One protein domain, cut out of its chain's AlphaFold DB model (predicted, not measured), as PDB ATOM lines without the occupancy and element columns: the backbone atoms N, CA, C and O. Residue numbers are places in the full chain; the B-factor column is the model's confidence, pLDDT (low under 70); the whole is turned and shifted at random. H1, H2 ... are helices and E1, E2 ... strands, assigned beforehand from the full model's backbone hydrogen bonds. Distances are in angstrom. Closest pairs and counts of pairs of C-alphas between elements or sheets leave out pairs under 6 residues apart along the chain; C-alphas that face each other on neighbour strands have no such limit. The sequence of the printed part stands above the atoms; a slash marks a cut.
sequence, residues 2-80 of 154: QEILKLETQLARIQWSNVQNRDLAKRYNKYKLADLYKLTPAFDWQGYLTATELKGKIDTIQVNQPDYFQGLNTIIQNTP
ATOM      1  N   GLN A   2      -4.244  18.593 -64.105       96.19
ATOM      2  CA  GLN A   2      -5.061  17.791 -63.172       96.19
ATOM      3  C   GLN A   2      -4.320  17.357 -61.895       96.19
ATOM      4  O   GLN A   2      -4.849  17.535 -60.806       96.19
ATOM      5  N   GLU A   3      -3.076  16.877 -62.003       97.31
ATOM      6  CA  GLU A   3      -2.283  16.495 -60.819       97.31
ATOM      7  C   GLU A   3      -1.944  17.681 -59.902       97.31
ATOM      8  O   GLU A   3      -1.929  17.534 -58.684       97.31
ATOM      9  N   ILE A   4      -1.731  18.874 -60.470       97.38
ATOM     10  CA  ILE A   4      -1.508  20.093 -59.678       97.38
ATOM     11  C   ILE A   4      -2.791  20.467 -58.931       97.38
ATOM     12  O   ILE A   4      -2.745  20.691 -57.728       97.38
ATOM     13  N   LEU A   5      -3.942  20.442 -59.611       97.50
ATOM     14  CA  LEU A   5      -5.241  20.697 -58.986       97.50
ATOM     15  C   LEU A   5      -5.556  19.673 -57.884       97.50
ATOM     16  O   LEU A   5      -6.103  20.021 -56.838       97.50
ATOM     17  N   LYS A   6      -5.203  18.403 -58.098       98.38
ATOM     18  CA  LYS A   6      -5.342  17.345 -57.094       98.38
ATOM     19  C   LYS A   6      -4.481  17.634 -55.864       98.38
ATOM     20  O   LYS A   6      -5.002  17.554 -54.753       98.38
ATOM     21  N   LEU A   7      -3.216  18.017 -56.055       98.50
ATOM     22  CA  LEU A   7      -2.325  18.431 -54.968       98.50
ATOM     23  C   LEU A   7      -2.882  19.654 -54.222       98.50
ATOM     24  O   LEU A   7      -3.005  19.620 -53.001       98.50
ATOM     25  N   GLU A   8      -3.296  20.701 -54.936       98.12
ATOM     26  CA  GLU A   8      -3.928  21.894 -54.352       98.12
ATOM     27  C   GLU A   8      -5.181  21.538 -53.543       98.12
ATOM     28  O   GLU A   8      -5.369  22.040 -52.437       98.12
ATOM     29  N   THR A   9      -6.001  20.611 -54.041       98.44
ATOM     30  CA  THR A   9      -7.197  20.121 -53.340       98.44
ATOM     31  C   THR A   9      -6.831  19.366 -52.061       98.44
ATOM     32  O   THR A   9      -7.494  19.532 -51.038       98.44
ATOM     33  N   GLN A  10      -5.785  18.536 -52.087       98.31
ATOM     34  CA  GLN A  10      -5.293  17.846 -50.890       98.31
ATOM     35  C   GLN A  10      -4.782  18.842 -49.847       98.31
ATOM     36  O   GLN A  10      -5.144  18.723 -48.678       98.31
ATOM     37  N   LEU A  11      -4.009  19.848 -50.271       98.31
ATOM     38  CA  LEU A  11      -3.520  20.915 -49.397       98.31
ATOM     39  C   LEU A  11      -4.674  21.736 -48.807       98.31
ATOM     40  O   LEU A  11      -4.670  22.015 -47.614       98.31
ATOM     41  N   ALA A  12      -5.685  22.079 -49.605       98.00
ATOM     42  CA  ALA A  12      -6.842  22.842 -49.142       98.00
ATOM     43  C   ALA A  12      -7.674  22.083 -48.094       98.00
ATOM     44  O   ALA A  12      -8.175  22.686 -47.150       98.00
ATOM     45  N   ARG A  13      -7.799  20.754 -48.214       97.94
ATOM     46  CA  ARG A  13      -8.570  19.924 -47.264       97.94
ATOM     47  C   ARG A  13      -7.978  19.872 -45.858       97.94
ATOM     48  O   ARG A  13      -8.715  19.601 -44.918       97.94
ATOM     49  N   ILE A  14      -6.673  20.094 -45.726       97.81
ATOM     50  CA  ILE A  14      -5.977  20.103 -44.434       97.81
ATOM     51  C   ILE A  14      -5.776  21.521 -43.880       97.81
ATOM     52  O   ILE A  14      -5.227  21.678 -42.793       97.81
ATOM     53  N   GLN A  15      -6.186  22.560 -44.614       97.56
ATOM     54  CA  GLN A  15      -6.146  23.938 -44.130       97.56
ATOM     55  C   GLN A  15      -7.327  24.223 -43.208       97.56
ATOM     56  O   GLN A  15      -8.453  23.774 -43.429       97.56
ATOM     57  N   TRP A  16      -7.087  25.052 -42.196       97.50
ATOM     58  CA  TRP A  16      -8.170  25.604 -41.393       97.50
ATOM     59  C   TRP A  16      -9.097  26.489 -42.217       97.50
ATOM     60  O   TRP A  16      -8.663  27.275 -43.062       97.50
ATOM     61  N   SER A  17     -10.382  26.438 -41.880       96.81
ATOM     62  CA  SER A  17     -11.368  27.385 -42.386       96.81
ATOM     63  C   SER A  17     -11.027  28.826 -41.986       96.81
ATOM     64  O   SER A  17     -10.303  29.096 -41.020       96.81
ATOM     65  N   ASN A  18     -11.627  29.790 -42.686       94.56
ATOM     66  CA  ASN A  18     -11.509  31.205 -42.329       94.56
ATOM     67  C   ASN A  18     -11.996  31.499 -40.900       94.56
ATOM     68  O   ASN A  18     -11.458  32.389 -40.251       94.56
ATOM     69  N   VAL A  19     -12.986  30.750 -40.397       95.81
ATOM     70  CA  VAL A  19     -13.511  30.912 -39.031       95.81
ATOM     71  C   VAL A  19     -12.477  30.467 -38.002       95.81
ATOM     72  O   VAL A  19     -12.186  31.210 -37.070       95.81
ATOM     73  N   GLN A  20     -11.861  29.301 -38.200       94.19
ATOM     74  CA  GLN A  20     -10.794  28.809 -37.322       94.19
ATOM     75  C   GLN A  20      -9.586  29.759 -37.304       94.19
ATOM     76  O   GLN A  20      -9.032  30.027 -36.244       94.19
ATOM     77  N   ASN A  21      -9.223  30.342 -38.451       94.44
ATOM     78  CA  ASN A  21      -8.098  31.281 -38.552       94.44
ATOM     79  C   ASN A  21      -8.299  32.628 -37.832       94.44
ATOM     80  O   ASN A  21      -7.332  33.388 -37.701       94.44
ATOM     81  N   ARG A  22      -9.520  32.945 -37.376       94.88
ATOM     82  CA  ARG A  22      -9.811  34.146 -36.572       94.88
ATOM     83  C   ARG A  22      -9.500  33.959 -35.086       94.88
ATOM     84  O   ARG A  22      -9.399  34.951 -34.371       94.88
ATOM     85  N   ASP A  23      -9.326  32.721 -34.626       95.06
ATOM     86  CA  ASP A  23      -8.944  32.425 -33.247       95.06
ATOM     87  C   ASP A  23      -7.429  32.623 -33.066       95.06
ATOM     88  O   ASP A  23      -6.606  31.797 -33.473       95.06
ATOM     89  N   LEU A  24      -7.054  33.763 -32.479       91.25
ATOM     90  CA  LEU A  24      -5.654  34.127 -32.252       91.25
ATOM     91  C   LEU A  24      -4.957  33.176 -31.275       91.25
ATOM     92  O   LEU A  24      -3.781  32.868 -31.471       91.25
ATOM     93  N   ALA A  25      -5.675  32.691 -30.256       92.88
ATOM     94  CA  ALA A  25      -5.111  31.795 -29.255       92.88
ATOM     95  C   ALA A  25      -4.743  30.451 -29.891       92.88
ATOM     96  O   ALA A  25      -3.636  29.957 -29.690       92.88
ATOM     97  N   LYS A  26      -5.616  29.911 -30.753       92.94
ATOM     98  CA  LYS A  26      -5.330  28.676 -31.500       92.94
ATOM     99  C   LYS A  26      -4.175  28.808 -32.486       92.94
ATOM    100  O   LYS A  26      -3.502  27.821 -32.759       92.94
ATOM    101  N   ARG A  27      -3.929  30.001 -33.029       94.12
ATOM    102  CA  ARG A  27      -2.818  30.240 -33.967       94.12
ATOM    103  C   ARG A  27      -1.463  30.415 -33.286       94.12
ATOM    104  O   ARG A  27      -0.435  30.408 -33.965       94.12
ATOM    105  N   TYR A  28      -1.435  30.589 -31.968       95.38
ATOM    106  CA  TYR A  28      -0.204  30.815 -31.226       95.38
ATOM    107  C   TYR A  28       0.359  29.504 -30.667       95.38
ATOM    108  O   TYR A  28       0.228  29.198 -29.484       95.38
ATOM    109  N   ASN A  29       1.023  28.723 -31.522       95.69
ATOM    110  CA  ASN A  29       1.671  27.476 -31.110       95.69
ATOM    111  C   ASN A  29       3.187  27.627 -31.217       95.69
ATOM    112  O   ASN A  29       3.752  27.591 -32.310       95.69
ATOM    113  N   LYS A  30       3.857  27.834 -30.083       96.12
ATOM    114  CA  LYS A  30       5.313  27.995 -30.032       96.12
ATOM    115  C   LYS A  30       5.996  26.625 -30.005       96.12
ATOM    116  O   LYS A  30       5.779  25.852 -29.079       96.12
ATOM    117  N   TYR A  31       6.854  26.361 -30.984       95.75
ATOM    118  CA  TYR A  31       7.641  25.133 -31.102       95.75
ATOM    119  C   TYR A  31       9.131  25.432 -30.968       95.75
ATOM    120  O   TYR A  31       9.615  26.453 -31.466       95.75
ATOM    121  N   LYS A  32       9.884  24.523 -30.340       95.19
ATOM    122  CA  LYS A  32      11.343  24.486 -30.511       95.19
ATOM    123  C   LYS A  32      11.657  23.963 -31.906       95.19
ATOM    124  O   LYS A  32      10.932  23.110 -32.417       95.19
ATOM    125  N   LEU A  33      12.771  24.397 -32.495       91.81
ATOM    126  CA  LEU A  33      13.180  23.897 -33.815       91.81
ATOM    127  C   LEU A  33      13.301  22.365 -33.859       91.81
ATOM    128  O   LEU A  33      12.906  21.748 -34.842       91.81
ATOM    129  N   ALA A  34      13.781  21.744 -32.778       90.44
ATOM    130  CA  ALA A  34      13.900  20.289 -32.671       90.44
ATOM    131  C   ALA A  34      12.548  19.551 -32.781       90.44
ATOM    132  O   ALA A  34      12.499  18.417 -33.253       90.44
ATOM    133  N   ASP A  35      11.446  20.190 -32.383       93.25
ATOM    134  CA  ASP A  35      10.116  19.580 -32.418       93.25
ATOM    135  C   ASP A  35       9.467  19.674 -33.809       93.25
ATOM    136  O   ASP A  35       8.564  18.897 -34.118       93.25
ATOM    137  N   LEU A  36       9.968  20.542 -34.698       92.25
ATOM    138  CA  LEU A  36       9.511  20.619 -36.092       92.25
ATOM    139  C   LEU A  36       9.831  19.344 -36.877       92.25
ATOM    140  O   LEU A  36       9.020  18.898 -37.689       92.25
ATOM    141  N   TYR A  37      10.974  18.720 -36.584       89.19
ATOM    142  CA  TYR A  37      11.367  17.440 -37.179       89.19
ATOM    143  C   TYR A  37      10.410  16.306 -36.799       89.19
ATOM    144  O   TYR A  37      10.272  15.347 -37.548       89.19
ATOM    145  N   LYS A  38       9.724  16.416 -35.654       92.88
ATOM    146  CA  LYS A  38       8.680  15.466 -35.248       92.88
ATOM    147  C   LYS A  38       7.334  15.799 -35.886       92.88
ATOM    148  O   LYS A  38       6.574  14.892 -36.198       92.88
ATOM    149  N   LEU A  39       7.045  17.088 -36.066       94.12
ATOM    150  CA  LEU A  39       5.788  17.555 -36.644       94.12
ATOM    151  C   LEU A  39       5.681  17.201 -38.134       94.12
ATOM    152  O   LEU A  39       4.635  16.729 -38.572       94.12
ATOM    153  N   THR A  40       6.763  17.411 -38.893       95.88
ATOM    154  CA  THR A  40       6.840  17.115 -40.336       95.88
ATOM    155  C   THR A  40       8.195  16.544 -40.739       95.88
ATOM    156  O   THR A  40       8.993  17.238 -41.376       95.88
ATOM    157  N   PRO A  41       8.476  15.279 -40.389       95.88
ATOM    158  CA  PRO A  41       9.760  14.638 -40.672       95.88
ATOM    159  C   PRO A  41      10.110  14.547 -42.163       95.88
ATOM    160  O   PRO A  41      11.283  14.484 -42.509       95.88
ATOM    161  N   ALA A  42       9.118  14.540 -43.056       96.00
ATOM    162  CA  ALA A  42       9.337  14.482 -44.499       96.00
ATOM    163  C   ALA A  42       9.820  15.810 -45.106       96.00
ATOM    164  O   ALA A  42      10.221  15.835 -46.269       96.00
ATOM    165  N   PHE A  43       9.764  16.912 -44.355       95.75
ATOM    166  CA  PHE A  43      10.231  18.218 -44.808       95.75
ATOM    167  C   PHE A  43      11.654  18.493 -44.311       95.75
ATOM    168  O   PHE A  43      11.943  18.362 -43.121       95.75
ATOM    169  N   ASP A  44      12.537  18.929 -45.214       94.69
ATOM    170  CA  ASP A  44      13.919  19.281 -44.878       94.69
ATOM    171  C   ASP A  44      14.002  20.655 -44.189       94.69
ATOM    172  O   ASP A  44      14.326  21.683 -44.791       94.69
ATOM    173  N   TRP A  45      13.706  20.670 -42.887       93.81
ATOM    174  CA  TRP A  45      13.815  21.866 -42.053       93.81
ATOM    175  C   TRP A  45      15.240  22.420 -41.984       93.81
ATOM    176  O   TRP A  45      15.416  23.634 -41.909       93.81
ATOM    177  N   GLN A  46      16.264  21.565 -42.025       92.81
ATOM    178  CA  GLN A  46      17.652  22.018 -41.970       92.81
ATOM    179  C   GLN A  46      18.035  22.760 -43.255       92.81
ATOM    180  O   GLN A  46      18.636  23.839 -43.183       92.81
ATOM    181  N   GLY A  47      17.671  22.208 -44.415       95.25
ATOM    182  CA  GLY A  47      17.826  22.863 -45.709       95.25
ATOM    183  C   GLY A  47      17.055  24.177 -45.764       95.25
ATOM    184  O   GLY A  47      17.632  25.208 -46.107       95.25
ATOM    185  N   TYR A  48      15.798  24.180 -45.312       94.81
ATOM    186  CA  TYR A  48      14.966  25.383 -45.252       94.81
ATOM    187  C   TYR A  48      15.584  26.496 -44.390       94.81
ATOM    188  O   TYR A  48      15.717  27.634 -44.842       94.81
ATOM    189  N   LEU A  49      16.018  26.179 -43.166       94.44
ATOM    190  CA  LEU A  49      16.634  27.151 -42.256       94.44
ATOM    191  C   LEU A  49      17.981  27.666 -42.775       94.44
ATOM    192  O   LEU A  49      18.356  28.802 -42.494       94.44
ATOM    193  N   THR A  50      18.716  26.847 -43.528       96.19
ATOM    194  CA  THR A  50      19.970  27.271 -44.165       96.19
ATOM    195  C   THR A  50      19.688  28.213 -45.336       96.19
ATOM    196  O   THR A  50      20.275  29.287 -45.399       96.19
ATOM    197  N   ALA A  51      18.750  27.857 -46.220       97.00
ATOM    198  CA  ALA A  51      18.389  28.648 -47.398       97.00
ATOM    199  C   ALA A  51      17.751  30.005 -47.053       97.00
ATOM    200  O   ALA A  51      17.848  30.949 -47.827       97.00
ATOM    201  N   THR A  52      17.104  30.098 -45.892       95.88
ATOM    202  CA  THR A  52      16.522  31.341 -45.359       95.88
ATOM    203  C   THR A  52      17.483  32.119 -44.457       95.88
ATOM    204  O   THR A  52      17.095  33.132 -43.886       95.88
ATOM    205  N   GLU A  53      18.725  31.647 -44.301       96.00
ATOM    206  CA  GLU A  53      19.742  32.225 -43.415       96.00
ATOM    207  C   GLU A  53      19.312  32.336 -41.940       96.00
ATOM    208  O   GLU A  53      19.813  33.187 -41.207       96.00
ATOM    209  N   LEU A  54      18.393  31.485 -41.479       94.25
ATOM    210  CA  LEU A  54      17.887  31.471 -40.101       94.25
ATOM    211  C   LEU A  54      18.591  30.446 -39.206       94.25
ATOM    212  O   LEU A  54      18.423  30.464 -37.985       94.25
ATOM    213  N   LYS A  55      19.386  29.544 -39.789       92.75
ATOM    214  CA  LYS A  55      20.124  28.520 -39.043       92.75
ATOM    215  C   LYS A  55      21.009  29.161 -37.965       92.75
ATOM    216  O   LYS A  55      21.877  29.971 -38.269       92.75
ATOM    217  N   GLY A  56      20.784  28.780 -36.705       92.06
ATOM    218  CA  GLY A  56      21.516  29.303 -35.545       92.06
ATOM    219  C   GLY A  56      21.123  30.720 -35.107       92.06
ATOM    220  O   GLY A  56      21.693  31.217 -34.144       92.06
ATOM    221  N   LYS A  57      20.161  31.369 -35.782       94.62
ATOM    222  CA  LYS A  57      19.654  32.705 -35.414       94.62
ATOM    223  C   LYS A  57      18.366  32.658 -34.590       94.62
ATOM    224  O   LYS A  57      17.972  33.673 -34.023       94.62
ATOM    225  N   ILE A  58      17.690  31.510 -34.559       93.50
ATOM    226  CA  ILE A  58      16.423  31.316 -33.852       93.50
ATOM    227  C   ILE A  58      16.424  29.978 -33.110       93.50
ATOM    228  O   ILE A  58      16.932  28.984 -33.626       93.50
ATOM    229  N   ASP A  59      15.782  29.943 -31.944       92.38
ATOM    230  CA  ASP A  59      15.594  28.715 -31.153       92.38
ATOM    231  C   ASP A  59      14.163  28.169 -31.245       92.38
ATOM    232  O   ASP A  59      13.898  26.981 -31.017       92.38
ATOM    233  N   THR A  60      13.216  29.050 -31.569       94.69
ATOM    234  CA  THR A  60      11.785  28.749 -31.576       94.69
ATOM    235  C   THR A  60      11.083  29.390 -32.757       94.69
ATOM    236  O   THR A  60      11.464  30.475 -33.189       94.69
ATOM    237  N   ILE A  61      10.013  28.751 -33.218       94.06
ATOM    238  CA  ILE A  61       9.133  29.255 -34.270       94.06
ATOM    239  C   ILE A  61       7.676  29.169 -33.810       94.06
ATOM    240  O   ILE A  61       7.300  28.259 -33.067       94.06
ATOM    241  N   GLN A  62       6.849  30.112 -34.250       95.44
ATOM    242  CA  GLN A  62       5.402  30.005 -34.104       95.44
ATOM    243  C   GLN A  62       4.829  29.248 -35.305       95.44
ATOM    244  O   GLN A  62       4.959  29.687 -36.447       95.44
ATOM    245  N   VAL A  63       4.158  28.132 -35.041       95.75
ATOM    246  CA  VAL A  63       3.443  27.345 -36.045       95.75
ATOM    247  C   VAL A  63       1.959  27.694 -35.973       95.75
ATOM    248  O   VAL A  63       1.285  27.394 -34.991       95.75
ATOM    249  N   ASN A  64       1.430  28.333 -37.016       95.44
ATOM    250  CA  ASN A  64       0.043  28.813 -36.999       95.44
ATOM    251  C   ASN A  64      -1.001  27.687 -36.996       95.44
ATOM    252  O   ASN A  64      -2.044  27.850 -36.376       95.44
ATOM    253  N   GLN A  65      -0.738  26.579 -37.696       96.50
ATOM    254  CA  GLN A  65      -1.665  25.449 -37.850       96.50
ATOM    255  C   GLN A  65      -0.877  24.131 -37.730       96.50
ATOM    256  O   GLN A  65      -0.381  23.623 -38.736       96.50
ATOM    257  N   PRO A  66      -0.639  23.603 -36.516       96.12
ATOM    258  CA  PRO A  66       0.213  22.423 -36.343       96.12
ATOM    259  C   PRO A  66      -0.312  21.160 -37.042       96.12
ATOM    260  O   PRO A  66       0.467  20.388 -37.597       96.12
ATOM    261  N   ASP A  67      -1.627  20.969 -37.064       96.31
ATOM    262  CA  ASP A  67      -2.322  19.873 -37.747       96.31
ATOM    263  C   ASP A  67      -2.221  19.959 -39.277       96.31
ATOM    264  O   ASP A  67      -2.047  18.928 -39.928       96.31
ATOM    265  N   TYR A  68      -2.216  21.168 -39.855       97.62
ATOM    266  CA  TYR A  68      -1.882  21.356 -41.274       97.62
ATOM    267  C   TYR A  68      -0.503  20.771 -41.582       97.62
ATOM    268  O   TYR A  68      -0.339  20.033 -42.546       97.62
ATOM    269  N   PHE A  69       0.495  21.063 -40.749       97.12
ATOM    270  CA  PHE A  69       1.840  20.540 -40.946       97.12
ATOM    271  C   PHE A  69       1.859  19.006 -40.825       97.12
ATOM    272  O   PHE A  69       2.364  18.339 -41.726       97.12
ATOM    273  N   GLN A  70       1.200  18.422 -39.823       96.38
ATOM    274  CA  GLN A  70       1.055  16.958 -39.728       96.38
ATOM    275  C   GLN A  70       0.422  16.343 -40.990       96.38
ATOM    276  O   GLN A  70       0.929  15.353 -41.517       96.38
ATOM    277  N   GLY A  71      -0.646  16.948 -41.520       97.56
ATOM    278  CA  GLY A  71      -1.267  16.519 -42.777       97.56
ATOM    279  C   GLY A  71      -0.342  16.692 -43.987       97.56
ATOM    280  O   GLY A  71      -0.254  15.808 -44.842       97.56
ATOM    281  N   LEU A  72       0.402  17.798 -44.034       97.81
ATOM    282  CA  LEU A  72       1.374  18.101 -45.079       97.81
ATOM    283  C   LEU A  72       2.485  17.050 -45.130       97.81
ATOM    284  O   LEU A  72       2.891  16.673 -46.225       97.81
ATOM    285  N   ASN A  73       2.935  16.525 -43.985       97.69
ATOM    286  CA  ASN A  73       3.913  15.437 -43.945       97.69
ATOM    287  C   ASN A  73       3.473  14.241 -44.802       97.69
ATOM    288  O   ASN A  73       4.229  13.752 -45.640       97.69
ATOM    289  N   THR A  74       2.221  13.814 -44.631       97.19
ATOM    290  CA  THR A  74       1.624  12.713 -45.395       97.19
ATOM    291  C   THR A  74       1.516  13.052 -46.880       97.19
ATOM    292  O   THR A  74       1.763  12.196 -47.728       97.19
ATOM    293  N   ILE A  75       1.178  14.297 -47.226       98.19
ATOM    294  CA  ILE A  75       1.108  14.734 -48.629       98.19
ATOM    295  C   ILE A  75       2.499  14.722 -49.266       98.19
ATOM    296  O   ILE A  75       2.640  14.218 -50.377       98.19
ATOM    297  N   ILE A  76       3.528  15.219 -48.574       97.75
ATOM    298  CA  ILE A  76       4.910  15.227 -49.072       97.75
ATOM    299  C   ILE A  76       5.372  13.802 -49.382       97.75
ATOM    300  O   ILE A  76       5.859  13.557 -50.481       97.75
ATOM    301  N   GLN A  77       5.171  12.859 -48.457       96.81
ATOM    302  CA  GLN A  77       5.598  11.465 -48.637       96.81
ATOM    303  C   GLN A  77       4.902  10.768 -49.814       96.81
ATOM    304  O   GLN A  77       5.514   9.945 -50.488       96.81
ATOM    305  N   ASN A  78       3.635  11.105 -50.068       97.38
ATOM    306  CA  ASN A  78       2.818  10.450 -51.090       97.38
ATOM    307  C   ASN A  78       2.810  11.171 -52.447       97.38
ATOM    308  O   ASN A  78       2.193  10.683 -53.393       97.38
ATOM    309  N   THR A  79       3.459  12.333 -52.559       98.00
ATOM    310  CA  THR A  79       3.443  13.147 -53.781       98.00
ATOM    311  C   THR A  79       4.805  13.086 -54.473       98.00
ATOM    312  O   THR A  79       5.792  13.564 -53.911       98.00
ATOM    313  N   PRO A  80       4.885  12.562 -55.711       97.69
ATOM    314  CA  PRO A  80       6.117  12.563 -56.491       97.69
ATOM    315  C   PRO A  80       6.745  13.956 -56.622       97.69
ATOM    316  O   PRO A  80       6.055  14.951 -56.859       97.69
TER     317      PRO A  80
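AT A GLANCE: This is residues 2 to 80 of the 154 residues of the protein "M13 family peptidase" of Enterobacteriaceae bacterium TzEc051 (UniProt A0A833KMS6). H1 and H5 run side by side in opposite directions, and beyond H5 lies a loose small lobe made of H3, H4 and a ribbon of two short strands, E1 and E2. H5 stands between H1 and H3, while residues 14 to 23 and H2 take the chain from H1 round to the ribbon. The printed part has 79 residues, with H1, H2, E1, H3, H4, E2 and H5 in that order; the sheet, E1 - E2, is antiparallel and the class is mostly helix. It is only just compact, close to loose, with a radius of gyration of the C-alphas of 13.9 A and spans of 40 by 33 by 20 A.

HOW THE PARTS SIT: H1, residues 2 to 13, and H5, residues 66 to 78, only just touch, with 3 pairs of C-alphas within 8 A, made by residues 10 to 11 and 72 to 75 alone; the closest C-alphas are those of Leu 11 and Leu 72, 7.1 A apart. They run opposite ways at a shallow tilt of 26 degrees. H2, residues 24 to 27, touches no helix. E1, residues 29 to 32, and E2, residues 60 to 63, are antiparallel neighbours at 145 degrees, with N 31 and O 61 within hydrogen-bond range at 2.9 A and N 63 and O 29 at 2.8 A. H3, residues 33 to 39, touches H5 at a steep tilt of 64 degrees, the same way, closest at the C-alphas of Leu 39 and Gln 70, 5.7 A apart. H4, residues 45 to 51, is close to H3 but not clearly touching, closest at the C-alphas of Tyr 37 and Trp 45, 7.0 A apart. Every O i to N i+4 pair is within hydrogen-bond range in H1 and H4, against 8 of 9 in H5 and 1 of 3 in H3, where 3 of 4 O i to N i+3 pairs are; H2 is too short for an i+4 pair.

IN THESE COORDINATES: H1 begins at C-alpha 2 (-5.061, 17.791, -63.172) and is 16.4 A long. E1 is 10.1 A long and E2 9.6 A. H5, 19.2 A long, ends at C-alpha 78 (2.818, 10.450, -51.090).

THE WHOLE: The C-alphas of Gln 2 and Lys 57, the two farthest apart, are 40.0 A apart. The printed part has no cut and no long link. Its mean pLDDT is 95.6, and no printed residue is under 70.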